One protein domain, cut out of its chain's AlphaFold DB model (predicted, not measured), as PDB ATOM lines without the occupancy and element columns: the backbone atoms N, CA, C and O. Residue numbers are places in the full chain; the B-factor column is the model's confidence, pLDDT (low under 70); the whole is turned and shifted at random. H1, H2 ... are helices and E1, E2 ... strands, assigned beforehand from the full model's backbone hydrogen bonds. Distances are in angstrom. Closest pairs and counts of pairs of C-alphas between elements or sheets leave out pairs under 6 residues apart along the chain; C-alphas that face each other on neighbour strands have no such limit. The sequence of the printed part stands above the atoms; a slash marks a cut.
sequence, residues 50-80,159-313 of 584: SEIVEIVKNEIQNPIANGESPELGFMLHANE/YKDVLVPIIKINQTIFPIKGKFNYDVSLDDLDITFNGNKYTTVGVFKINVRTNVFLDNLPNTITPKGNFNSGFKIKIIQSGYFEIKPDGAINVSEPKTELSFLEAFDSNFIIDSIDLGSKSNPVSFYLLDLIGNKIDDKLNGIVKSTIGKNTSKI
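This is residues 50 to 80 and 159 to 313 of the 584 residues of the protein "DUF4403 family protein" of Flavobacterium sp. ZT3R18 (UniProt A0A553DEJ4). A long, strongly twisted sheet of nine strands curls round one long helix, H3, which runs lengthwise through its hollow. The short helix H1 packs on the same face near one end; at the opposite end, residues 159 to 167 of H2 and the loop residues 216 to 221 stick out. The printed part has 186 residues with three named helices and nine named strands, in the order H1 E1 E2 H2 E3 E4 E5 E6 E7 E8 E9 H3, and its class is mixed. The sheet is branched and its neighbour pairs are antiparallel. The whole is a loose rod spanning 83 by 30 by 24 A, with a radius of gyration of the C-alphas of 22.1 A.

H1, residues 50 to 59, is on the sheet over E3, residues 173 to 194, at a height over the sheet of 9.1 A; the closest C-alphas, of Val 53 and Ile 191, are 6.3 A apart. On one side of E3 lie E1, residues 65 to 68, with N 182 and O 67 at 2.9 A, and E2, residues 72 to 77, with N 74 and O 176 at 2.7 A. H2, residues 159 to 170, is not on the sheet and touches no helix. E3 bends by 89 degrees at residue 176. On its other side it forms a hairpin with E4, residues 197 to 213, with N 209 and O 181 at 2.7 A. E4 forms a hairpin with E5, residues 227 to 243, with N 206 and O 231 at 2.8 A. On the other side of E5 lie E6, residues 249 to 251, in a hairpin with N 250 and O 242 at 2.8 A, and E7, residues 255 to 264, with N 232 and O 262 at 2.8 A. E3 E4 E5 E6 form a meander, each strand the antiparallel neighbour of the one before. E8, residues 270 to 274, pairs with E2, N 274 and O 73 being 2.9 A apart, and forms a hairpin with E9, residues 279 to 281, with N 273 and O 280 at 2.8 A. The sheet curls round H3, residues 282 to 311; its closest C-alphas with E7, of Leu 258 and Gly 291, are 6.8 A apart. With residues 301 to 306 alone H3 touches H1, the closest C-alphas, of Val 56 and Val 302, being 6.5 A apart, at a steep tilt of 66 degrees, opposite ways. In H1 every O i to N i+4 pair is within hydrogen-bond range, in H2 4 of 8 and in H3 25 of 26.

H1 begins at C-alpha 50 (161.136, 277.506, 216.143). E3 measures 50.5 A, E4 47.6 A, E5 50.3 A and E7 27.8 A. H3 measures 42.2 A, has a kink of 31 degrees near residue 293, and ends at C-alpha 311 (167.435, 284.837, 200.171).

The two C-alphas farthest apart, of Asp 161 and Asp 246, are 83.8 A apart. Residues 81 to 158 are not printed; C-alphas 80 and 159 are 22.0 A apart across this cut. The link from E4 to E5 is long. The model's mean pLDDT over the printed part is 73.8, and 62 residues are under 70, among them 159 to 176 and 213 to 226.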
ATOM      1  N   SER A  50     161.099 276.683 214.927       88.56
ATOM      2  CA  SER A  50     161.136 277.506 216.143       88.56
ATOM      3  C   SER A  50     161.872 278.837 215.949       88.56
ATOM      4  O   SER A  50     161.377 279.868 216.394       88.56
ATOM      5  N   GLU A  51     162.997 278.841 215.228       85.38
ATOM      6  CA  GLU A  51     163.740 280.065 214.896       85.38
ATOM      7  C   GLU A  51     162.903 280.997 214.011       85.38
ATOM      8  O   GLU A  51     162.859 282.206 214.230       85.38
ATOM      9  N   ILE A  52     162.180 280.440 213.033       84.25
ATOM     10  CA  ILE A  52     161.277 281.226 212.184       84.25
ATOM     11  C   ILE A  52     160.097 281.762 212.999       84.25
ATOM     12  O   ILE A  52     159.749 282.930 212.841       84.25
ATOM     13  N   VAL A  53     159.511 280.957 213.891       88.56
ATOM     14  CA  VAL A  53     158.439 281.394 214.800       88.56
ATOM     15  C   VAL A  53     158.904 282.563 215.663       88.56
ATOM     16  O   VAL A  53     158.182 283.550 215.774       88.56
ATOM     17  N   GLU A  54     160.102 282.494 216.243       87.56
ATOM     18  CA  GLU A  54     160.650 283.567 217.077       87.56
ATOM     19  C   GLU A  54     160.862 284.861 216.278       87.56
ATOM     20  O   GLU A  54     160.449 285.935 216.716       87.56
ATOM     21  N   ILE A  55     161.425 284.767 215.068       84.94
ATOM     22  CA  ILE A  55     161.598 285.932 214.191       84.94
ATOM     23  C   ILE A  55     160.236 286.532 213.817       84.94
ATOM     24  O   ILE A  55     160.065 287.747 213.900       84.94
ATOM     25  N   VAL A  56     159.251 285.706 213.453       85.38
ATOM     26  CA  VAL A  56     157.901 286.186 213.116       85.38
ATOM     27  C   VAL A  56     157.230 286.832 214.331       85.38
ATOM     28  O   VAL A  56     156.660 287.909 214.187       85.38
ATOM     29  N   LYS A  57     157.336 286.246 215.533       85.88
ATOM     30  CA  LYS A  57     156.804 286.839 216.775       85.88
ATOM     31  C   LYS A  57     157.435 288.205 217.077       85.88
ATOM     32  O   LYS A  57     156.729 289.093 217.537       85.88
ATOM     33  N   ASN A  58     158.723 288.387 216.780       84.88
ATOM     34  CA  ASN A  58     159.423 289.662 216.963       84.88
ATOM     35  C   ASN A  58     159.081 290.712 215.888       84.88
ATOM     36  O   ASN A  58     159.113 291.908 216.173       84.88
ATOM     37  N   GLU A  59     158.770 290.294 214.655       84.69
ATOM     38  CA  GLU A  59     158.358 291.205 213.576       84.69
ATOM     39  C   GLU A  59     156.868 291.589 213.652       84.69
ATOM     40  O   GLU A  59     156.482 292.666 213.184       84.69
ATOM     41  N   ILE A  60     156.020 290.744 214.250       83.12
ATOM     42  CA  ILE A  60     154.607 291.055 214.481       83.12
ATOM     43  C   ILE A  60     154.489 292.105 215.588       83.12
ATOM     44  O   ILE A  60     154.745 291.853 216.764       83.12
ATOM     45  N   GLN A  61     154.036 293.299 215.210       81.00
ATOM     46  CA  GLN A  61     153.624 294.314 216.175       81.00
ATOM     47  C   GLN A  61     152.353 293.856 216.892       81.00
ATOM     48  O   GLN A  61     151.451 293.316 216.259       81.00
ATOM     49  N   ASN A  62     152.264 294.103 218.198       79.88
ATOM     50  CA  ASN A  62     151.035 293.927 218.964       79.88
ATOM     51  C   ASN A  62     150.494 295.312 219.375       79.88
ATOM     52  O   ASN A  62     151.222 296.053 220.042       79.88
ATOM     53  N   PRO A  63     149.251 295.674 219.003       83.25
ATOM     54  CA  PRO A  63     148.291 294.869 218.240       83.25
ATOM     55  C   PRO A  63     148.672 294.721 216.750       83.25
ATOM     56  O   PRO A  63     149.090 295.683 216.108       83.25
ATOM     57  N   ILE A  64     148.487 293.520 216.184       84.31
ATOM     58  CA  ILE A  64     148.790 293.225 214.769       84.31
ATOM     59  C   ILE A  64     147.846 293.979 213.843       84.31
ATOM     60  O   ILE A  64     148.247 294.472 212.789       84.31
ATOM     61  N   ALA A  65     146.588 294.116 214.242       86.38
ATOM     62  CA  ALA A  65     145.590 294.894 213.542       86.38
ATOM     63  C   ALA A  65     144.723 295.623 214.555       86.38
ATOM     64  O   ALA A  65     144.335 295.063 215.576       86.38
ATOM     65  N   ASN A  66     144.395 296.863 214.235       90.19
ATOM     66  CA  ASN A  66     143.385 297.621 214.934       90.19
ATOM     67  C   ASN A  66     142.554 298.413 213.931       90.19
ATOM     68  O   ASN A  66     142.927 298.581 212.761       90.19
ATOM     69  N   GLY A  67     141.387 298.852 214.371       87.69
ATOM     70  CA  GLY A  67     140.533 299.675 213.542       87.69
ATOM     71  C   GLY A  67     139.131 299.822 214.088       87.69
ATOM     72  O   GLY A  67     138.784 299.321 215.154       87.69
ATOM     73  N   GLU A  68     138.335 300.522 213.296       86.94
ATOM     74  CA  GLU A  68     136.930 300.795 213.542       86.94
ATOM     75  C   GLU A  68     136.137 300.280 212.333       86.94
ATOM     76  O   GLU A  68     136.562 300.449 211.183       86.94
ATOM     77  N   SER A  69     135.023 299.589 212.576       85.12
ATOM     78  CA  SER A  69     134.081 299.225 211.514       85.12
ATOM     79  C   SER A  69     133.372 300.478 210.977       85.12
ATOM     80  O   SER A  69     133.260 301.477 211.693       85.12
ATOM     81  N   PRO A  70     132.804 300.451 209.755       82.00
ATOM     82  CA  PRO A  70     131.790 301.438 209.393       82.00
ATOM     83  C   PRO A  70     130.636 301.424 210.408       82.00
ATOM     84  O   PRO A  70     130.516 300.503 211.222       82.00
ATOM     85  N   GLU A  71     129.797 302.456 210.369       79.00
ATOM     86  CA  GLU A  71     128.539 302.446 211.116       79.00
ATOM     87  C   GLU A  71     127.642 301.324 210.587       79.00
ATOM     88  O   GLU A  71     127.433 301.201 209.379       79.00
ATOM     89  N   LEU A  72     127.157 300.487 211.497       76.56
ATOM     90  CA  LEU A  72     126.378 299.291 211.205       76.56
ATOM     91  C   LEU A  72     125.022 299.373 211.896       76.56
ATOM     92  O   LEU A  72     124.918 299.900 213.005       76.56
ATOM     93  N   GLY A  73     124.001 298.811 211.250       71.12
ATOM     94  CA  GLY A  73     122.716 298.542 211.882       71.12
ATOM     95  C   GLY A  73     122.833 297.310 212.774       71.12
ATOM     96  O   GLY A  73     123.164 296.221 212.314       71.12
ATOM     97  N   PHE A  74     122.584 297.478 214.059       69.00
ATOM     98  CA  PHE A  74     122.583 296.431 215.066       69.00
ATOM     99  C   PHE A  74     121.153 296.082 215.455       69.00
ATOM    100  O   PHE A  74     120.293 296.955 215.547       69.00
ATOM    101  N   MET A  75     120.926 294.804 215.742       59.59
ATOM    102  CA  MET A  75     119.659 294.298 216.252       59.59
ATOM    103  C   MET A  75     119.843 293.883 217.712       59.59
ATOM    104  O   MET A  75     120.554 292.921 218.001       59.59
ATOM    105  N   LEU A  76     119.248 294.640 218.637       54.50
ATOM    106  CA  LEU A  76     119.365 294.390 220.077       54.50
ATOM    107  C   LEU A  76     118.167 293.590 220.587       54.50
ATOM    108  O   LEU A  76     117.051 294.097 220.539       54.50
ATOM    109  N   HIS A  77     118.406 292.379 221.100       48.94
ATOM    110  CA  HIS A  77     117.377 291.546 221.724       48.94
ATOM    111  C   HIS A  77     117.104 292.007 223.165       48.94
ATOM    112  O   HIS A  77     118.018 292.059 223.990       48.94
ATOM    113  N   ALA A  78     115.850 292.331 223.496       48.19
ATOM    114  CA  ALA A  78     115.463 292.549 224.893       48.19
ATOM    115  C   ALA A  78     115.269 291.197 225.607       48.19
ATOM    116  O   ALA A  78     114.577 290.308 225.118       48.19
ATOM    117  N   ASN A  79     115.905 291.042 226.767       38.47
ATOM    118  CA  ASN A  79     116.137 289.754 227.433       38.47
ATOM    119  C   ASN A  79     114.976 289.267 228.336       38.47
ATOM    120  O   ASN A  79     115.208 288.485 229.254       38.47
ATOM    121  N   GLU A  80     113.736 289.717 228.123       43.12
ATOM    122  CA  GLU A  80     112.597 289.351 228.984       43.12
ATOM    123  C   GLU A  80     111.535 288.552 228.214       43.12
ATOM    124  O   GLU A  80     110.814 289.066 227.360       43.12
ATOM    125  N   TYR A 159      94.717 302.450 224.289       44.62
ATOM    126  CA  TYR A 159      96.054 302.914 223.925       44.62
ATOM    127  C   TYR A 159      97.085 302.634 225.028       44.62
ATOM    128  O   TYR A 159      98.163 302.117 224.737       44.62
ATOM    129  N   LYS A 160      96.749 302.920 226.294       45.72
ATOM    130  CA  LYS A 160      97.673 302.779 227.433       45.72
ATOM    131  C   LYS A 160      97.895 301.335 227.885       45.72
ATOM    132  O   LYS A 160      99.034 300.991 228.191       45.72
ATOM    133  N   ASP A 161      96.857 300.502 227.877       48.94
ATOM    134  CA  ASP A 161      96.922 299.195 228.547       48.94
ATOM    135  C   ASP A 161      97.070 298.005 227.584       48.94
ATOM    136  O   ASP A 161      97.579 296.961 227.983       48.94
ATOM    137  N   VAL A 162      96.708 298.157 226.300       50.62
ATOM    138  CA  VAL A 162      96.807 297.081 225.286       50.62
ATOM    139  C   VAL A 162      97.878 297.382 224.230       50.62
ATOM    140  O   VAL A 162      98.680 296.515 223.887       50.62
ATOM    141  N   LEU A 163      97.941 298.619 223.729       47.00
ATOM    142  CA  LEU A 163      98.860 299.004 222.648       47.00
ATOM    143  C   LEU A 163     100.296 299.256 223.134       47.00
ATOM    144  O   LEU A 163     101.235 298.863 222.450       47.00
ATOM    145  N   VAL A 164     100.498 299.841 224.320       49.59
ATOM    146  CA  VAL A 164     101.845 300.095 224.877       49.59
ATOM    147  C   VAL A 164     102.648 298.804 225.136       49.59
ATOM    148  O   VAL A 164     103.826 298.784 224.776       49.59
ATOM    149  N   PRO A 165     102.086 297.713 225.692       49.03
ATOM    150  CA  PRO A 165     102.806 296.441 225.824       49.03
ATOM    151  C   PRO A 165     103.100 295.770 224.474       49.03
ATOM    152  O   PRO A 165     104.199 295.261 224.273       49.03
ATOM    153  N   ILE A 166     102.169 295.826 223.514       47.03
ATOM    154  CA  ILE A 166     102.367 295.288 222.155       47.03
ATOM    155  C   ILE A 166     103.432 296.091 221.389       47.03
ATOM    156  O   ILE A 166     104.256 295.504 220.692       47.03
ATOM    157  N   ILE A 167     103.486 297.417 221.563       46.00
ATOM    158  CA  ILE A 167     104.574 298.271 221.060       46.00
ATOM    159  C   ILE A 167     105.898 297.906 221.742       46.00
ATOM    160  O   ILE A 167     106.887 297.742 221.037       46.00
ATOM    161  N   LYS A 168     105.921 297.686 223.067       42.44
ATOM    162  CA  LYS A 168     107.117 297.227 223.805       42.44
ATOM    163  C   LYS A 168     107.629 295.851 223.342       42.44
ATOM    164  O   LYS A 168     108.832 295.630 223.383       42.44
ATOM    165  N   ILE A 169     106.754 294.964 222.857       41.97
ATOM    166  CA  ILE A 169     107.101 293.625 222.335       41.97
ATOM    167  C   ILE A 169     107.485 293.655 220.839       41.97
ATOM    168  O   ILE A 169     108.405 292.953 220.428       41.97
ATOM    169  N   ASN A 170     106.875 294.495 219.997       42.72
ATOM    170  CA  ASN A 170     107.355 294.687 218.614       42.72
ATOM    171  C   ASN A 170     108.683 295.467 218.550       42.72
ATOM    172  O   ASN A 170     109.380 295.449 217.541       42.72
ATOM    173  N   GLN A 171     109.043 296.120 219.653       43.19
ATOM    174  CA  GLN A 171     110.311 296.799 219.898       43.19
ATOM    175  C   GLN A 171     111.419 295.881 220.460       43.19
ATOM    176  O   GLN A 171     112.513 296.354 220.739       43.19
ATOM    177  N   THR A 172     111.195 294.568 220.588       45.75
ATOM    178  CA  THR A 172     112.189 293.606 221.130       45.75
ATOM    179  C   THR A 172     113.430 293.438 220.236       45.75
ATOM    180  O   THR A 172     114.389 292.793 220.646       45.75
ATOM    181  N   ILE A 173     113.435 294.026 219.035       50.47
ATOM    182  CA  ILE A 173     114.626 294.234 218.210       50.47
ATOM    183  C   ILE A 173     114.652 295.702 217.788       50.47
ATOM    184  O   ILE A 173     114.000 296.096 216.822       50.47
ATOM    185  N   PHE A 174     115.390 296.531 218.523       53.03
ATOM    186  CA  PHE A 174     115.613 297.909 218.098       53.03
ATOM    187  C   PHE A 174     116.738 297.943 217.059       53.03
ATOM    188  O   PHE A 174     117.840 297.486 217.382       53.03
ATOM    189  N   PRO A 175     116.506 298.506 215.853       55.84
ATOM    190  CA  PRO A 175     117.593 298.885 214.971       55.84
ATOM    191  C   PRO A 175     118.326 300.053 215.632       55.84
ATOM    192  O   PRO A 175     117.869 301.196 215.618       55.84
ATOM    193  N   ILE A 176     119.444 299.748 216.271       66.50
ATOM    194  CA  ILE A 176     120.371 300.747 216.798       66.50
ATOM    195  C   ILE A 176     121.542 300.834 215.837       66.50
ATOM    196  O   ILE A 176     121.829 299.888 215.108       66.50
ATOM    197  N   LYS A 177     122.230 301.963 215.808       72.62
ATOM    198  CA  LYS A 177     123.477 302.053 215.057       72.62
ATOM    199  C   LYS A 177     124.633 301.790 215.985       72.62
ATOM    200  O   LYS A 177     124.539 301.965 217.196       72.62
ATOM    201  N   GLY A 178     125.756 301.400 215.429       76.75
ATOM    202  CA  GLY A 178     126.968 301.352 216.209       76.75
ATOM    203  C   GLY A 178     128.164 300.941 215.395       76.75
ATOM    204  O   GLY A 178     128.092 300.747 214.182       76.75
ATOM    205  N   LYS A 179     129.293 300.874 216.083       84.19
ATOM    206  CA  LYS A 179     130.586 300.555 215.496       84.19
ATOM    207  C   LYS A 179     131.374 299.648 216.416       84.19
ATOM    208  O   LYS A 179     131.255 299.728 217.639       84.19
ATOM    209  N   PHE A 180     132.213 298.824 215.814       85.12
ATOM    210  CA  PHE A 180     133.157 297.975 216.516       85.12
ATOM    211  C   PHE A 180     134.546 298.584 216.432       85.12
ATOM    212  O   PHE A 180     135.105 298.695 215.341       85.12
ATOM    213  N   ASN A 181     135.109 298.924 217.585       88.38
ATOM    214  CA  ASN A 181     136.532 299.206 217.715       88.38
ATOM    215  C   ASN A 181     137.214 297.911 218.120       88.38
ATOM    216  O   ASN A 181     136.814 297.306 219.110       88.38
ATOM    217  N   TYR A 182     138.218 297.475 217.375       88.31
ATOM    218  CA  TYR A 182     138.898 296.218 217.655       88.31
ATOM    219  C   TYR A 182     140.404 296.397 217.731       88.31
ATOM    220  O   TYR A 182     140.987 297.162 216.963       88.31
ATOM    221  N   ASP A 183     141.009 295.619 218.622       90.56
ATOM    222  CA  ASP A 183     142.444 295.414 218.735       90.56
ATOM    223  C   ASP A 183     142.723 293.911 218.698       90.56
ATOM    224  O   ASP A 183     142.169 293.128 219.473       90.56
ATOM    225  N   VAL A 184     143.600 293.502 217.788       89.19
ATOM    226  CA  VAL A 184     144.005 292.112 217.592       89.19
ATOM    227  C   VAL A 184     145.423 291.942 218.092       89.19
ATOM    228  O   VAL A 184     146.314 292.659 217.657       89.19
ATOM    229  N   SER A 185     145.664 290.955 218.943       91.00
ATOM    230  CA  SER A 185     147.010 290.556 219.361       91.00
ATOM    231  C   SER A 185     147.277 289.101 218.992       91.00
ATOM    232  O   SER A 185     146.363 288.275 219.000       91.00
ATOM    233  N   LEU A 186     148.528 288.783 218.670       89.94
ATOM    234  CA  LEU A 186     148.968 287.399 218.511       89.94
ATOM    235  C   LEU A 186     149.058 286.738 219.894       89.94
ATOM    236  O   LEU A 186     149.781 287.234 220.755       89.94
ATOM    237  N   ASP A 187     148.320 285.648 220.097       90.31
ATOM    238  CA  ASP A 187     148.340 284.846 221.330       90.31
ATOM    239  C   ASP A 187     149.373 283.718 221.195       90.31
ATOM    240  O   ASP A 187     150.317 283.623 221.976       90.31
ATOM    241  N   ASP A 188     149.258 282.925 220.124       91.62
ATOM    242  CA  ASP A 188     150.199 281.849 219.822       91.62
ATOM    243  C   ASP A 188     150.484 281.725 218.320       91.62
ATOM    244  O   ASP A 188     149.690 282.144 217.478       91.62
ATOM    245  N   LEU A 189     151.641 281.158 217.984       91.50
ATOM    246  CA  LEU A 189     152.088 280.931 216.616       91.50
ATOM    247  C   LEU A 189     152.924 279.658 216.553       91.50
ATOM    248  O   LEU A 189     153.932 279.550 217.253       91.50
ATOM    249  N   ASP A 190     152.551 278.775 215.637       92.19
ATOM    250  CA  ASP A 190     153.314 277.591 215.267       92.19
ATOM    251  C   ASP A 190     153.563 277.564 213.754       92.19
ATOM    252  O   ASP A 190     152.735 278.016 212.958       92.19
ATOM    253  N   ILE A 191     154.718 277.041 213.349       90.69
ATOM    254  CA  ILE A 191     155.091 276.847 211.947       90.69
ATOM    255  C   ILE A 191     155.630 275.431 211.802       90.69
ATOM    256  O   ILE A 191     156.513 274.998 212.540       90.69
ATOM    257  N   THR A 192     155.126 274.719 210.800       92.12
ATOM    258  CA  THR A 192     155.544 273.355 210.483       92.12
ATOM    259  C   THR A 192     155.890 273.214 209.007       92.12
ATOM    260  O   THR A 192     155.218 273.744 208.123       92.12
ATOM    261  N   PHE A 193     156.950 272.463 208.734       90.00
ATOM    262  CA  PHE A 193     157.425 272.099 207.409       90.00
ATOM    263  C   PHE A 193     157.208 270.601 207.184       90.00
ATOM    264  O   PHE A 193     157.612 269.778 208.009       90.00
ATOM    265  N   ASN A 194     156.598 270.234 206.059       89.69
ATOM    266  CA  ASN A 194     156.387 268.844 205.660       89.69
ATOM    267  C   ASN A 194     156.611 268.701 204.151       89.69
ATOM    268  O   ASN A 194     155.813 269.182 203.342       89.69
ATOM    269  N   GLY A 195     157.720 268.069 203.768       87.81
ATOM    270  CA  GLY A 195     158.172 268.054 202.383       87.81
ATOM    271  C   GLY A 195     158.370 269.475 201.855       87.81
ATOM    272  O   GLY A 195     158.917 270.330 202.542       87.81
ATOM    273  N   ASN A 196     157.887 269.772 200.654       86.19
ATOM    274  CA  ASN A 196     157.952 271.130 200.111       86.19
ATOM    275  C   ASN A 196     156.841 272.064 200.636       86.19
ATOM    276  O   ASN A 196     156.735 273.188 200.152       86.19
ATOM    277  N   LYS A 197     155.993 271.623 201.574       89.69
ATOM    278  CA  LYS A 197     154.880 272.410 202.120       89.69
ATOM    279  C   LYS A 197     155.265 273.049 203.458       89.69
ATOM    280  O   LYS A 197     155.868 272.393 204.307       89.69
ATOM    281  N   TYR A 198     154.836 274.289 203.683       89.56
ATOM    282  CA  TYR A 198     154.787 274.900 205.014       89.56
ATOM    283  C   TYR A 198     153.344 275.118 205.462       89.56
ATOM    284  O   TYR A 198     152.451 275.338 204.641       89.56
ATOM    285  N   THR A 199     153.122 275.043 206.770       91.44
ATOM    286  CA  THR A 199     151.853 275.371 207.420       91.44
ATOM    287  C   THR A 199     152.137 276.264 208.618       91.44
ATOM    288  O   THR A 199     152.843 275.853 209.536       91.44
ATOM    289  N   THR A 200     151.579 277.467 208.611       90.81
ATOM    290  CA  THR A 200     151.591 278.399 209.737       90.81
ATOM    291  C   THR A 200     150.234 278.359 210.421       90.81
ATOM    292  O   THR A 200     149.203 278.444 209.757       90.81
ATOM    293  N   VAL A 201     150.225 278.246 211.744       92.31
ATOM    294  CA  VAL A 201     149.024 278.264 212.576       92.31
ATOM    295  C   VAL A 201     149.160 279.402 213.575       92.31
ATOM    296  O   VAL A 201     149.952 279.313 214.508       92.31
ATOM    297  N   GLY A 202     148.398 280.475 213.378       91.44
ATOM    298  CA  GLY A 202     148.337 281.607 214.299       91.44
ATOM    299  C   GLY A 202     147.036 281.600 215.092       91.44
ATOM    300  O   GLY A 202     145.957 281.448 214.517       91.44
ATOM    301  N   VAL A 203     147.128 281.785 216.405       92.19
ATOM    302  CA  VAL A 203     145.989 282.032 217.292       92.19
ATOM    303  C   VAL A 203     146.009 283.501 217.679       92.19
ATOM    304  O   VAL A 203     147.005 284.004 218.198       92.19
ATOM    305  N   PHE A 204     144.905 284.194 217.423       90.50
ATOM    306  CA  PHE A 204     144.798 285.631 217.634       90.50
ATOM    307  C   PHE A 204     143.714 285.938 218.646       90.50
ATOM    308  O   PHE A 204     142.577 285.487 218.501       90.50
ATOM    309  N   LYS A 205     144.071 286.744 219.643       90.44
ATOM    310  CA  LYS A 205     143.151 287.303 220.623       90.44
ATOM    311  C   LYS A 205     142.607 288.621 220.089       90.44
ATOM    312  O   LYS A 205     143.373 289.549 219.833       90.44
ATOM    313  N   ILE A 206     141.294 288.710 219.946       88.69
ATOM    314  CA  ILE A 206     140.608 289.894 219.446       88.69
ATOM    315  C   ILE A 206     139.802 290.486 220.589       88.69
ATOM    316  O   ILE A 206     138.901 289.836 221.114       88.69
ATOM    317  N   ASN A 207     140.127 291.721 220.956       88.56
ATOM    318  CA  ASN A 207     139.340 292.511 221.889       88.56
ATOM    319  C   ASN A 207     138.501 293.493 221.076       88.56
ATOM    320  O   ASN A 207     139.050 294.283 220.310       88.56
ATOM    321  N   VAL A 208     137.184 293.450 221.241       85.88
ATOM    322  CA  VAL A 208     136.243 294.324 220.542       85.88
ATOM    323  C   VAL A 208     135.456 295.142 221.544       85.88
ATOM    324  O   VAL A 208     134.786 294.607 222.426       85.88
ATOM    325  N   ARG A 209     135.501 296.455 221.370       85.19
ATOM    326  CA  ARG A 209     134.641 297.412 222.041       85.19
ATOM    327  C   ARG A 209     133.544 297.851 221.086       85.19
ATOM    328  O   ARG A 209     133.793 298.549 220.103       85.19
ATOM    329  N   THR A 210     132.325 297.462 221.408       79.44
ATOM    330  CA  THR A 210     131.123 297.871 220.690       79.44
ATOM    331  C   THR A 210     130.668 299.216 221.227       79.44
ATOM    332  O   THR A 210     130.381 299.325 222.416       79.44
ATOM    333  N   ASN A 211     130.591 300.228 220.365       77.25
ATOM    334  CA  ASN A 211     130.018 301.528 220.688       77.25
ATOM    335  C   ASN A 211     128.639 301.631 220.028       77.25
ATOM    336  O   ASN A 211     128.527 301.498 218.810       77.25
ATOM    337  N   VAL A 212     127.603 301.863 220.828       73.38
ATOM    338  CA  VAL A 212     126.214 301.965 220.364       73.38
ATOM    339  C   VAL A 212     125.789 303.429 220.264       73.38
ATOM    340  O   VAL A 212     125.983 304.211 221.195       73.38
ATOM    341  N   PHE A 213     125.143 303.769 219.152       68.75
ATOM    342  CA  PHE A 213     124.490 305.040 218.874       68.75
ATOM    343  C   PHE A 213     122.975 304.823 218.775       68.75
ATOM    344  O   PHE A 213     122.491 303.944 218.061       68.75
ATOM    345  N   LEU A 214     122.217 305.640 219.497       61.88
ATOM    346  CA  LEU A 214     120.764 305.691 219.392       61.88
ATOM    347  C   LEU A 214     120.396 306.977 218.653       61.88
ATOM    348  O   LEU A 214     120.601 308.072 219.181       61.88
ATOM    349  N   ASP A 215     119.865 306.840 217.439       51.34
ATOM    350  CA  ASP A 215     119.298 307.974 216.709       51.34
ATOM    351  C   ASP A 215     118.070 308.502 217.486       51.34
ATOM    352  O   ASP A 215     117.253 307.722 217.977       51.34
ATOM    353  N   ASN A 216     117.941 309.832 217.598       48.94
ATOM    354  CA  ASN A 216     116.882 310.567 218.322       48.94
ATOM    355  C   ASN A 216     116.943 310.600 219.866       48.94
ATOM    356  O   ASN A 216     115.931 310.893 220.507       48.94
ATOM    357  N   LEU A 217     118.105 310.390 220.497       45.66
ATOM    358  CA  LEU A 217     118.266 310.753 221.912       45.66
ATOM    359  C   LEU A 217     118.470 312.274 222.085       45.66
ATOM    360  O   LEU A 217     119.281 312.866 221.371       45.66
ATOM    361  N   PRO A 218     117.790 312.928 223.046       43.22
ATOM    362  CA  PRO A 218     118.113 314.297 223.445       43.22
ATOM    363  C   PRO A 218     119.599 314.421 223.818       43.22
ATOM    364  O   PRO A 218     120.126 313.535 224.489       43.22
ATOM    365  N   ASN A 219     120.258 315.542 223.480       42.00
ATOM    366  CA  ASN A 219     121.692 315.809 223.746       42.00
ATOM    367  C   ASN A 219     122.128 315.654 225.224       42.00
ATOM    368  O   ASN A 219     123.315 315.717 225.535       42.00
ATOM    369  N   THR A 220     121.179 315.489 226.146       37.91
ATOM    370  CA  THR A 220     121.381 315.274 227.581       37.91
ATOM    371  C   THR A 220     121.503 313.797 227.979       37.91
ATOM    372  O   THR A 220     121.886 313.520 229.115       37.91
ATOM    373  N   ILE A 221     121.212 312.846 227.081       38.34
ATOM    374  CA  ILE A 221     121.286 311.401 227.343       38.34
ATOM    375  C   ILE A 221     122.433 310.797 226.531       38.34
ATOM    376  O   ILE A 221     122.319 310.569 225.330       38.34
ATOM    377  N   THR A 222     123.548 310.498 227.197       41.34
ATOM    378  CA  THR A 222     124.627 309.691 226.617       41.34
ATOM    379  C   THR A 222     124.240 308.213 226.750       41.34
ATOM    380  O   THR A 222     124.107 307.746 227.887       41.34
ATOM    381  N   PRO A 223     124.040 307.448 225.660       47.53
ATOM    382  CA  PRO A 223     123.750 306.024 225.776       47.53
ATOM    383  C   PRO A 223     124.935 305.318 226.449       47.53
ATOM    384  O   PRO A 223     126.022 305.191 225.886       47.53
ATOM    385  N   LYS A 224     124.752 304.881 227.699       47.09
ATOM    386  CA  LYS A 224     125.699 304.002 228.390       47.09
ATOM    387  C   LYS A 224     125.512 302.592 227.840       47.09
ATOM    388  O   LYS A 224     124.672 301.849 228.328       47.09
ATOM    389  N   GLY A 225     126.290 302.239 226.825       53.41
ATOM    390  CA  GLY A 225     126.219 300.912 226.216       53.41
ATOM    391  C   GLY A 225     127.493 300.516 225.487       53.41
ATOM    392  O   GLY A 225     127.414 299.902 224.431       53.41
ATOM    393  N   ASN A 226     128.663 300.912 226.003       62.69
ATOM    394  CA  ASN A 226     129.912 300.356 225.492       62.69
ATOM    395  C   ASN A 226     130.109 298.980 226.114       62.69
ATOM    396  O   ASN A 226     130.218 298.875 227.337       62.69
ATOM    397  N   PHE A 227     130.175 297.954 225.278       72.38
ATOM    398  CA  PHE A 227     130.399 296.587 225.729       72.38
ATOM    399  C   PHE A 227     131.723 296.094 225.177       72.38
ATOM    400  O   PHE A 227     132.016 296.270 223.994       72.38
ATOM    401  N   ASN A 228     132.528 295.507 226.055       76.94
ATOM    402  CA  ASN A 228     133.758 294.846 225.662       76.94
ATOM    403  C   ASN A 228     133.447 293.371 225.439       76.94
ATOM    404  O   ASN A 228     132.669 292.775 226.180       76.94
ATOM    405  N   SER A 229     134.048 292.815 224.403       79.00
ATOM    406  CA  SER A 229     133.943 291.417 224.030       79.00
ATOM    407  C   SER A 229     135.302 290.906 223.603       79.00
ATOM    408  O   SER A 229     136.140 291.670 223.120       79.00
ATOM    409  N   GLY A 230     135.522 289.620 223.823       83.50
ATOM    410  CA  GLY A 230     136.749 288.937 223.476       83.50
ATOM    411  C   GLY A 230     136.443 287.699 222.653       83.50
ATOM    412  O   GLY A 230     135.501 286.957 222.928       83.50
ATOM    413  N   PHE A 231     137.238 287.439 221.627       84.50
ATOM    414  CA  PHE A 231     137.213 286.131 220.988       84.50
ATOM    415  C   PHE A 231     138.576 285.752 220.436       84.50
ATOM    416  O   PHE A 231     139.429 286.605 220.180       84.50
ATOM    417  N   LYS A 232     138.796 284.446 220.302       87.94
ATOM    418  CA  LYS A 232     139.976 283.898 219.653       87.94
ATOM    419  C   LYS A 232     139.614 283.342 218.297       87.94
ATOM    420  O   LYS A 232     138.648 282.588 218.153       87.94
ATOM    421  N   ILE A 233     140.445 283.667 217.324       87.69
ATOM    422  CA  ILE A 233     140.393 283.054 216.005       87.69
ATOM    423  C   ILE A 233     141.681 282.289 215.750       87.69
ATOM    424  O   ILE A 233     142.748 282.641 216.256       87.69
ATOM    425  N   LYS A 234     141.564 281.249 214.936       90.19
ATOM    426  CA  LYS A 234     142.678 280.492 214.396       90.19
ATOM    427  C   LYS A 234     142.785 280.786 212.911       90.19
ATOM    428  O   LYS A 234     141.802 280.668 212.182       90.19
ATOM    429  N   ILE A 235     143.986 281.131 212.475       89.44
ATOM    430  CA  ILE A 235     144.324 281.277 211.062       89.44
ATOM    431  C   ILE A 235     145.329 280.192 210.715       89.44
ATOM    432  O   ILE A 235     146.370 280.073 211.362       89.44
ATOM    433  N   ILE A 236     145.006 279.392 209.707       90.44
ATOM    434  CA  ILE A 236     145.895 278.376 209.154       90.44
ATOM    435  C   ILE A 236     146.279 278.820 207.747       90.44
ATOM    436  O   ILE A 236     145.432 278.881 206.863       90.44
ATOM    437  N   GLN A 237     147.560 279.103 207.533       89.81
ATOM    438  CA  GLN A 237     148.118 279.428 206.223       89.81
ATOM    439  C   GLN A 237     148.966 278.261 205.730       89.81
ATOM    440  O   GLN A 237     149.823 277.759 206.452       89.81
ATOM    441  N   SER A 238     148.741 277.813 204.499       89.94
ATOM    442  CA  SER A 238     149.476 276.710 203.876       89.94
ATOM    443  C   SER A 238     150.043 277.123 202.526       89.94
ATOM    444  O   SER A 238     149.281 277.506 201.644       89.94
ATOM    445  N   GLY A 239     151.345 276.956 202.311       89.06
ATOM    446  CA  GLY A 239     151.979 277.228 201.019       89.06
ATOM    447  C   GLY A 239     153.108 276.254 200.696       89.06
ATOM    448  O   GLY A 239     153.340 275.290 201.426       89.06
ATOM    449  N   TYR A 240     153.801 276.502 199.588       88.00
ATOM    450  CA  TYR A 240     154.854 275.636 199.064       88.00
ATOM    451  C   TYR A 240     156.151 276.399 198.802       88.00
ATOM    452  O   TYR A 240     156.135 277.586 198.467       88.00
ATOM    453  N   PHE A 241     157.266 275.683 198.916       82.50
ATOM    454  CA  PHE A 241     158.588 276.121 198.494       82.50
ATOM    455  C   PHE A 241     158.917 275.575 197.109       82.50
ATOM    456  O   PHE A 241     158.631 274.416 196.802       82.50
ATOM    457  N   GLU A 242     159.581 276.392 196.299       79.88
ATOM    458  CA  GLU A 242     160.114 275.981 195.004       79.88
ATOM    459  C   GLU A 242     161.470 276.643 194.764       79.88
ATOM    460  O   GLU A 242     161.596 277.862 194.879       79.88
ATOM    461  N   ILE A 243     162.488 275.860 194.402       77.50
ATOM    462  CA  ILE A 243     163.742 276.410 193.876       77.50
ATOM    463  C   ILE A 243     163.612 276.615 192.374       77.50
ATOM    464  O   ILE A 243     163.416 275.662 191.617       77.50
ATOM    465  N   LYS A 244     163.778 277.866 191.953       76.50
ATOM    466  CA  LYS A 244     163.825 278.257 190.546       76.50
ATOM    467  C   LYS A 244     165.157 277.850 189.893       76.50
ATOM    468  O   LYS A 244     166.159 277.673 190.588       76.50
ATOM    469  N   PRO A 245     165.222 277.763 188.550       70.38
ATOM    470  CA  PRO A 245     166.456 277.439 187.821       70.38
ATOM    471  C   PRO A 245     167.619 278.423 188.020       70.38
ATOM    472  O   PRO A 245     168.749 278.126 187.650       70.38
ATOM    473  N   ASP A 246     167.364 279.610 188.570       68.81
ATOM    474  CA  ASP A 246     168.381 280.592 188.948       68.81
ATOM    475  C   ASP A 246     168.885 280.414 190.396       68.81
ATOM    476  O   ASP A 246     169.725 281.192 190.845       68.81
ATOM    477  N   GLY A 247     168.407 279.388 191.108       68.12
ATOM    478  CA  GLY A 247     168.752 279.086 192.494       68.12
ATOM    479  C   GLY A 247     167.968 279.889 193.535       68.12
ATOM    480  O   GLY A 247     168.229 279.725 194.726       68.12
ATOM    481  N   ALA A 248     167.020 280.740 193.125       75.00
ATOM    482  CA  ALA A 248     166.180 281.484 194.056       75.00
ATOM    483  C   ALA A 248     165.107 280.575 194.673       75.00
ATOM    484  O   ALA A 248     164.375 279.884 193.959       75.00
ATOM    485  N   ILE A 249     164.975 280.611 196.002       75.62
ATOM    486  CA  ILE A 249     163.863 279.961 196.705       75.62
ATOM    487  C   ILE A 249     162.646 280.882 196.625       75.62
ATOM    488  O   ILE A 249     162.645 281.984 197.173       75.62
ATOM    489  N   ASN A 250     161.605 280.418 195.948       78.56
ATOM    490  CA  ASN A 250     160.305 281.059 195.899       78.56
ATOM    491  C   ASN A 250     159.367 280.442 196.942       78.56
ATOM    492  O   ASN A 250     159.397 279.236 197.194       78.56
ATOM    493  N   VAL A 251     158.510 281.282 197.513       80.19
ATOM    494  CA  VAL A 251     157.456 280.883 198.450       80.19
ATOM    495  C   VAL A 251     156.130 281.218 197.780       80.19
ATOM    496  O   VAL A 251     155.917 282.366 197.383       80.19
ATOM    497  N   SER A 252     155.264 280.220 197.605       82.81
ATOM    498  CA  SER A 252     153.950 280.431 196.995       82.81
ATOM    499  C   SER A 252     153.086 281.358 197.850       82.81
ATOM    500  O   SER A 252     153.267 281.431 199.068       82.81
ATOM    501  N   GLU A 253     152.089 281.989 197.225       81.25
ATOM    502  CA  GLU A 253     150.979 282.563 197.992       81.25
ATOM    503  C   GLU A 253     150.320 281.451 198.824       81.25
ATOM    504  O   GLU A 253     150.079 280.356 198.286       81.25
ATOM    505  N   PRO A 254     150.099 281.664 200.129       83.62
ATOM    506  CA  PRO A 254     149.454 280.676 200.969       83.62
ATOM    507  C   PRO A 254     147.957 280.599 200.667       83.62
ATOM    508  O   PRO A 254     147.311 281.574 200.292       83.62
ATOM    509  N   LYS A 255     147.393 279.413 200.872       86.19
ATOM    510  CA  LYS A 255     145.956 279.234 201.063       86.19
ATOM    511  C   LYS A 255     145.641 279.439 202.536       86.19
ATOM    512  O   LYS A 255     146.290 278.807 203.375       86.19
ATOM    513  N   THR A 256     144.642 280.264 202.816       85.50
ATOM    514  CA  THR A 256     144.241 280.610 204.179       85.50
ATOM    515  C   THR A 256     142.914 279.962 204.535       85.50
ATOM    516  O   THR A 256     141.943 280.038 203.784       85.50
ATOM    517  N   GLU A 257     142.872 279.351 205.712       86.44
ATOM    518  CA  GLU A 257     141.655 278.896 206.368       86.44
ATOM    519  C   GLU A 257     141.498 279.631 207.703       86.44
ATOM    520  O   GLU A 257     142.430 279.714 208.507       86.44
ATOM    521  N   LEU A 258     140.303 280.173 207.926       85.06
ATOM    522  CA  LEU A 258     139.938 280.956 209.103       85.06
ATOM    523  C   LEU A 258     138.912 280.170 209.917       85.06
ATOM    524  O   LEU A 258     137.911 279.707 209.368       85.06
ATOM    525  N   SER A 259     139.124 280.035 211.225       83.12
ATOM    526  CA  SER A 259     138.134 279.424 212.112       83.12
ATOM    527  C   SER A 259     138.014 280.136 213.453       83.12
ATOM    528  O   SER A 259     138.970 280.683 214.001       83.12
ATOM    529  N   PHE A 260     136.796 280.135 213.982       80.81
ATOM    530  CA  PHE A 260     136.498 280.629 215.318       80.81
ATOM    531  C   PHE A 260     136.861 279.560 216.356       80.81
ATOM    532  O   PHE A 260     136.508 278.395 216.171       80.81
ATOM    533  N   LEU A 261     137.553 279.943 217.434       81.88
ATOM    534  CA  LEU A 261     137.909 279.019 218.517       81.88
ATOM    535  C   LEU A 261     136.982 279.175 219.717       81.88
ATOM    536  O   LEU A 261     136.295 278.232 220.095       81.88
ATOM    537  N   GLU A 262     136.974 280.360 220.319       80.75
ATOM    538  CA  GLU A 262     136.239 280.615 221.555       80.75
ATOM    539  C   GLU A 262     135.865 282.092 221.686       80.75
ATOM    540  O   GLU A 262     136.613 282.971 221.258       80.75
ATOM    541  N   ALA A 263     134.715 282.358 222.304       73.94
ATOM    542  CA  ALA A 263     134.374 283.669 222.845       73.94
ATOM    543  C   ALA A 263     134.752 283.689 224.328       73.94
ATOM    544  O   ALA A 263     134.517 282.715 225.041       73.94
ATOM    545  N   PHE A 264     135.296 284.801 224.798       70.69
ATOM    546  CA  PHE A 264     135.610 285.026 226.204       70.69
ATOM    547  C   PHE A 264     135.288 286.487 226.548       70.69
ATOM    548  O   PHE A 264     135.144 287.326 225.667       70.69
ATOM    549  N   ASP A 265     135.110 286.808 227.824       59.12
ATOM    550  CA  ASP A 265     134.789 288.173 228.272       59.12
ATOM    551  C   ASP A 265     133.514 288.811 227.656       59.12
ATOM    552  O   ASP A 265     133.332 290.021 227.777       59.12
ATOM    553  N   SER A 266     132.590 288.047 227.045       56.72
ATOM    554  CA  SER A 266     131.313 288.604 226.554       56.72
ATOM    555  C   SER A 266     130.116 287.660 226.526       56.72
ATOM    556  O   SER A 266     130.142 286.620 225.871       56.72
ATOM    557  N   ASN A 267     129.012 288.159 227.094       53.56
ATOM    558  CA  ASN A 267     127.678 288.033 226.512       53.56
ATOM    559  C   ASN A 267     127.613 289.043 225.357       53.56
ATOM    560  O   ASN A 267     127.582 290.250 225.610       53.56
ATOM    561  N   PHE A 268     127.654 288.594 224.101       53.44
ATOM    562  CA  PHE A 268     127.326 289.488 222.990       53.44
ATOM    563  C   PHE A 268     125.885 289.969 223.205       53.44
ATOM    564  O   PHE A 268     124.961 289.171 223.217       53.44
ATOM    565  N   ILE A 269     125.691 291.264 223.457       56.00
ATOM    566  CA  ILE A 269     124.339 291.854 223.575       56.00
ATOM    567  C   ILE A 269     123.731 292.070 222.179       56.00
ATOM    568  O   ILE A 269     122.528 292.266 222.020       56.00
ATOM    569  N   ILE A 270     124.585 292.033 221.155       60.16
ATOM    570  CA  ILE A 270     124.232 292.183 219.752       60.16
ATOM    571  C   ILE A 270     124.558 290.854 219.089       60.16
ATOM    572  O   ILE A 270     125.727 290.535 218.878       60.16
ATOM    573  N   ASP A 271     123.526 290.075 218.794       62.19
ATOM    574  CA  ASP A 271     123.692 288.755 218.185       62.19
ATOM    575  C   ASP A 271     123.819 288.849 216.666       62.19
ATOM    576  O   ASP A 271     124.441 287.995 216.031       62.19
ATOM    577  N   SER A 272     123.268 289.910 216.064       66.94
ATOM    578  CA  SER A 272     123.260 290.065 214.616       66.94
ATOM    579  C   SER A 272     123.295 291.509 214.111       66.94
ATOM    580  O   SER A 272     122.919 292.461 214.800       66.94
ATOM    581  N   ILE A 273     123.788 291.648 212.881       68.06
ATOM    582  CA  ILE A 273     123.995 292.902 212.156       68.06
ATOM    583  C   ILE A 273     123.118 292.882 210.914       68.06
ATOM    584  O   ILE A 273     123.123 291.903 210.165       68.06
ATOM    585  N   ASP A 274     122.409 293.979 210.676       67.88
ATOM    586  CA  ASP A 274     121.668 294.199 209.444       67.88
ATOM    587  C   ASP A 274     122.580 294.839 208.385       67.88
ATOM    588  O   ASP A 274     123.037 295.974 208.530       67.88
ATOM    589  N   LEU A 275     122.861 294.087 207.317       65.44
ATOM    590  CA  LEU A 275     123.605 294.557 206.140       65.44
ATOM    591  C   LEU A 275     122.674 294.850 204.944       65.44
ATOM    592  O   LEU A 275     123.113 294.883 203.795       65.44
ATOM    593  N   GLY A 276     121.375 295.028 205.195       61.16
ATOM    594  CA  GLY A 276     120.365 295.501 204.248       61.16
ATOM    595  C   GLY A 276     119.531 294.405 203.582       61.16
ATOM    596  O   GLY A 276     118.336 294.597 203.386       61.16
ATOM    597  N   SER A 277     120.114 293.252 203.224       54.28
ATOM    598  CA  SER A 277     119.358 292.146 202.589       54.28
ATOM    599  C   SER A 277     119.141 290.929 203.492       54.28
ATOM    600  O   SER A 277     118.186 290.180 203.272       54.28
ATOM    601  N   LYS A 278     120.004 290.726 204.502       61.94
ATOM    602  CA  LYS A 278     119.922 289.669 205.523       61.94
ATOM    603  C   LYS A 278     120.625 290.109 206.812       61.94
ATOM    604  O   LYS A 278     121.623 290.827 206.760       61.94
ATOM    605  N   SER A 279     120.125 289.607 207.938       64.62
ATOM    606  CA  SER A 279     120.795 289.671 209.236       64.62
ATOM    607  C   SER A 279     121.900 288.608 209.310       64.62
ATOM    608  O   SER A 279     121.648 287.434 209.031       64.62
ATOM    609  N   ASN A 280     123.120 289.025 209.656       69.62
ATOM    610  CA  ASN A 280     124.278 288.146 209.826       69.62
ATOM    611  C   ASN A 280     124.734 288.126 211.291       69.62
ATOM    612  O   ASN A 280     124.790 289.191 211.910       69.62
ATOM    613  N   PRO A 281     125.131 286.966 211.845       74.38
ATOM    614  CA  PRO A 281     125.737 286.907 213.169       74.38
ATOM    615  C   PRO A 281     126.955 287.831 213.302       74.38
ATOM    616  O   PRO A 281     127.832 287.836 212.431       74.38
ATOM    617  N   VAL A 282     127.033 288.585 214.407       73.88
ATOM    618  CA  VAL A 282     128.137 289.533 214.678       73.88
ATOM    619  C   VAL A 282     129.498 288.839 214.614       73.88
ATOM    620  O   VAL A 282     130.446 289.382 214.047       73.88
ATOM    621  N   SER A 283     129.583 287.613 215.134       71.75
ATOM    622  CA  SER A 283     130.800 286.800 215.113       71.75
ATOM    623  C   SER A 283     131.302 286.526 213.694       71.75
ATOM    624  O   SER A 283     132.501 286.621 213.463       71.75
ATOM    625  N   PHE A 284     130.417 286.257 212.727       76.94
ATOM    626  CA  PHE A 284     130.811 286.022 211.334       76.94
ATOM    627  C   PHE A 284     131.236 287.301 210.617       76.94
ATOM    628  O   PHE A 284     132.218 287.280 209.882       76.94
ATOM    629  N   TYR A 285     130.549 288.421 210.855       80.00
ATOM    630  CA  TYR A 285     130.959 289.707 210.289       80.00
ATOM    631  C   TYR A 285     132.330 290.151 210.815       80.00
ATOM    632  O   TYR A 285     133.195 290.555 210.041       80.00
ATOM    633  N   LEU A 286     132.545 290.057 212.132       78.00
ATOM    634  CA  LEU A 286     133.827 290.400 212.742       78.00
ATOM    635  C   LEU A 286     134.934 289.441 212.297       78.00
ATOM    636  O   LEU A 286     136.049 289.897 212.052       78.00
ATOM    637  N   LEU A 287     134.630 288.147 212.145       81.19
ATOM    638  CA  LEU A 287     135.558 287.165 211.585       81.19
ATOM    639  C   LEU A 287     136.008 287.564 210.174       81.19
ATOM    640  O   LEU A 287     137.200 287.523 209.908       81.19
ATOM    641  N   ASP A 288     135.094 287.976 209.295       81.94
ATOM    642  CA  ASP A 288     135.430 288.372 207.922       81.94
ATOM    643  C   ASP A 288     136.219 289.694 207.883       81.94
ATOM    644  O   ASP A 288     137.299 289.785 207.296       81.94
ATOM    645  N   LEU A 289     135.742 290.715 208.605       82.62
ATOM    646  CA  LEU A 289     136.385 292.031 208.658       82.62
ATOM    647  C   LEU A 289     137.815 291.961 209.213       82.62
ATOM    648  O   LEU A 289     138.725 292.619 208.702       82.62
ATOM    649  N   ILE A 290     138.000 291.209 210.297       84.38
ATOM    650  CA  ILE A 290     139.268 291.135 211.022       84.38
ATOM    651  C   ILE A 290     140.166 290.047 210.428       84.38
ATOM    652  O   ILE A 290     141.366 290.269 210.281       84.38
ATOM    653  N   GLY A 291     139.588 288.911 210.033       82.31
ATOM    654  CA  GLY A 291     140.292 287.783 209.432       82.31
ATOM    655  C   GLY A 291     141.080 288.187 208.194       82.31
ATOM    656  O   GLY A 291     142.277 287.925 208.155       82.31
ATOM    657  N   ASN A 292     140.468 288.924 207.260       81.38
ATOM    658  CA  ASN A 292     141.152 289.399 206.050       81.38
ATOM    659  C   ASN A 292     142.340 290.323 206.380       81.38
ATOM    660  O   ASN A 292     143.430 290.177 205.832       81.38
ATOM    661  N   LYS A 293     142.180 291.235 207.352       83.62
ATOM    662  CA  LYS A 293     143.267 292.138 207.773       83.62
ATOM    663  C   LYS A 293     144.426 291.411 208.452       83.62
ATOM    664  O   LYS A 293     145.573 291.833 208.302       83.62
ATOM    665  N   ILE A 294     144.135 290.389 209.259       84.50
ATOM    666  CA  ILE A 294     145.175 289.586 209.906       84.50
ATOM    667  C   ILE A 294     145.856 288.705 208.868       84.50
ATOM    668  O   ILE A 294     147.079 288.630 208.886       84.50
ATOM    669  N   ASP A 295     145.097 288.086 207.963       83.50
ATOM    670  CA  ASP A 295     145.623 287.224 206.908       83.50
ATOM    671  C   ASP A 295     146.635 287.962 206.028       83.50
ATOM    672  O   ASP A 295     147.780 287.524 205.919       83.50
ATOM    673  N   ASP A 296     146.270 289.140 205.516       84.06
ATOM    674  CA  ASP A 296     147.153 289.969 204.689       84.06
ATOM    675  C   ASP A 296     148.458 290.328 205.419       84.06
ATOM    676  O   ASP A 296     149.558 290.224 204.865       84.06
ATOM    677  N   LYS A 297     148.357 290.729 206.695       84.50
ATOM    678  CA  LYS A 297     149.521 291.102 207.511       84.50
ATOM    679  C   LYS A 297     150.386 289.897 207.865       84.50
ATOM    680  O   LYS A 297     151.608 289.977 207.749       84.50
ATOM    681  N   LEU A 298     149.772 288.793 208.281       83.12
ATOM    682  CA  LEU A 298     150.464 287.562 208.647       83.12
ATOM    683  C   LEU A 298     151.151 286.950 207.425       83.12
ATOM    684  O   LEU A 298     152.330 286.626 207.514       83.12
ATOM    685  N   ASN A 299     150.465 286.870 206.279       82.38
ATOM    686  CA  ASN A 299     151.043 286.393 205.023       82.38
ATOM    687  C   ASN A 299     152.235 287.272 204.623       82.38
ATOM    688  O   ASN A 299     153.334 286.767 204.395       82.38
ATOM    689  N   GLY A 300     152.057 288.600 204.630       82.75
ATOM    690  CA  GLY A 300     153.124 289.550 204.322       82.75
ATOM    691  C   GLY A 300     154.370 289.355 205.194       82.75
ATOM    692  O   GLY A 300     155.482 289.298 204.664       82.75
ATOM    693  N   ILE A 301     154.193 289.194 206.510       83.00
ATOM    694  CA  ILE A 301     155.296 288.989 207.462       83.00
ATOM    695  C   ILE A 301     155.922 287.603 207.292       83.00
ATOM    696  O   ILE A 301     157.135 287.509 207.144       83.00
ATOM    697  N   VAL A 302     155.136 286.525 207.258       80.44
ATOM    698  CA  VAL A 302     155.642 285.148 207.113       80.44
ATOM    699  C   VAL A 302     156.411 284.995 205.802       80.44
ATOM    700  O   VAL A 302     157.550 284.523 205.809       80.44
ATOM    701  N   LYS A 303     155.847 285.459 204.683       79.00
ATOM    702  CA  LYS A 303     156.493 285.417 203.367       79.00
ATOM    703  C   LYS A 303     157.767 286.259 203.337       79.00
ATOM    704  O   LYS A 303     158.779 285.802 202.809       79.00
ATOM    705  N   SER A 304     157.744 287.455 203.929       79.38
ATOM    706  CA  SER A 304     158.931 288.306 204.087       79.38
ATOM    707  C   SER A 304     160.006 287.622 204.931       79.38
ATOM    708  O   SER A 304     161.159 287.587 204.520       79.38
ATOM    709  N   THR A 305     159.660 287.045 206.079       78.12
ATOM    710  CA  THR A 305     160.612 286.425 207.008       78.12
ATOM    711  C   THR A 305     161.237 285.173 206.422       78.12
ATOM    712  O   THR A 305     162.462 285.029 206.432       78.12
ATOM    713  N   ILE A 306     160.419 284.284 205.859       71.69
ATOM    714  CA  ILE A 306     160.902 283.104 205.148       71.69
ATOM    715  C   ILE A 306     161.762 283.555 203.966       71.69
ATOM    716  O   ILE A 306     162.909 283.139 203.867       71.69
ATOM    717  N   GLY A 307     161.262 284.467 203.125       70.19
ATOM    718  CA  GLY A 307     161.968 284.979 201.951       70.19
ATOM    719  C   GLY A 307     163.294 285.672 202.277       70.19
ATOM    720  O   GLY A 307     164.285 285.441 201.597       70.19
ATOM    721  N   LYS A 308     163.371 286.489 203.333       71.44
ATOM    722  CA  LYS A 308     164.611 287.139 203.795       71.44
ATOM    723  C   LYS A 308     165.618 286.120 204.318       71.44
ATOM    724  O   LYS A 308     166.808 286.262 204.063       71.44
ATOM    725  N   ASN A 309     165.171 285.107 205.058       69.81
ATOM    726  CA  ASN A 309     166.083 284.101 205.602       69.81
ATOM    727  C   ASN A 309     166.562 283.112 204.534       69.81
ATOM    728  O   ASN A 309     167.730 282.736 204.548       69.81
ATOM    729  N   THR A 310     165.722 282.777 203.555       64.38
ATOM    730  CA  THR A 310     166.125 281.948 202.413       64.38
ATOM    731  C   THR A 310     166.952 282.722 201.385       64.38
ATOM    732  O   THR A 310     167.917 282.176 200.865       64.38
ATOM    733  N   SER A 311     166.669 284.005 201.124       60.28
ATOM    734  CA  SER A 311     167.435 284.837 200.171       60.28
ATOM    735  C   SER A 311     168.842 285.214 200.643       60.28
ATOM    736  O   SER A 311     169.717 285.444 199.808       60.28
ATOM    737  N   LYS A 312     169.110 285.209 201.960       63.25
ATOM    738  CA  LYS A 312     170.487 285.251 202.503       63.25
ATOM    739  C   LYS A 312     171.333 284.074 202.003       63.25
ATOM    740  O   LYS A 312     172.557 284.177 201.921       63.25
ATOM    741  N   ILE A 313     170.685 282.968 201.646       61.31
ATOM    742  CA  ILE A 313     171.303 281.796 201.043       61.31
ATOM    743  C   ILE A 313     171.159 281.944 199.523       61.31
ATOM    744  O   ILE A 313     170.290 281.343 198.900       61.31
TER     745      ILE A 313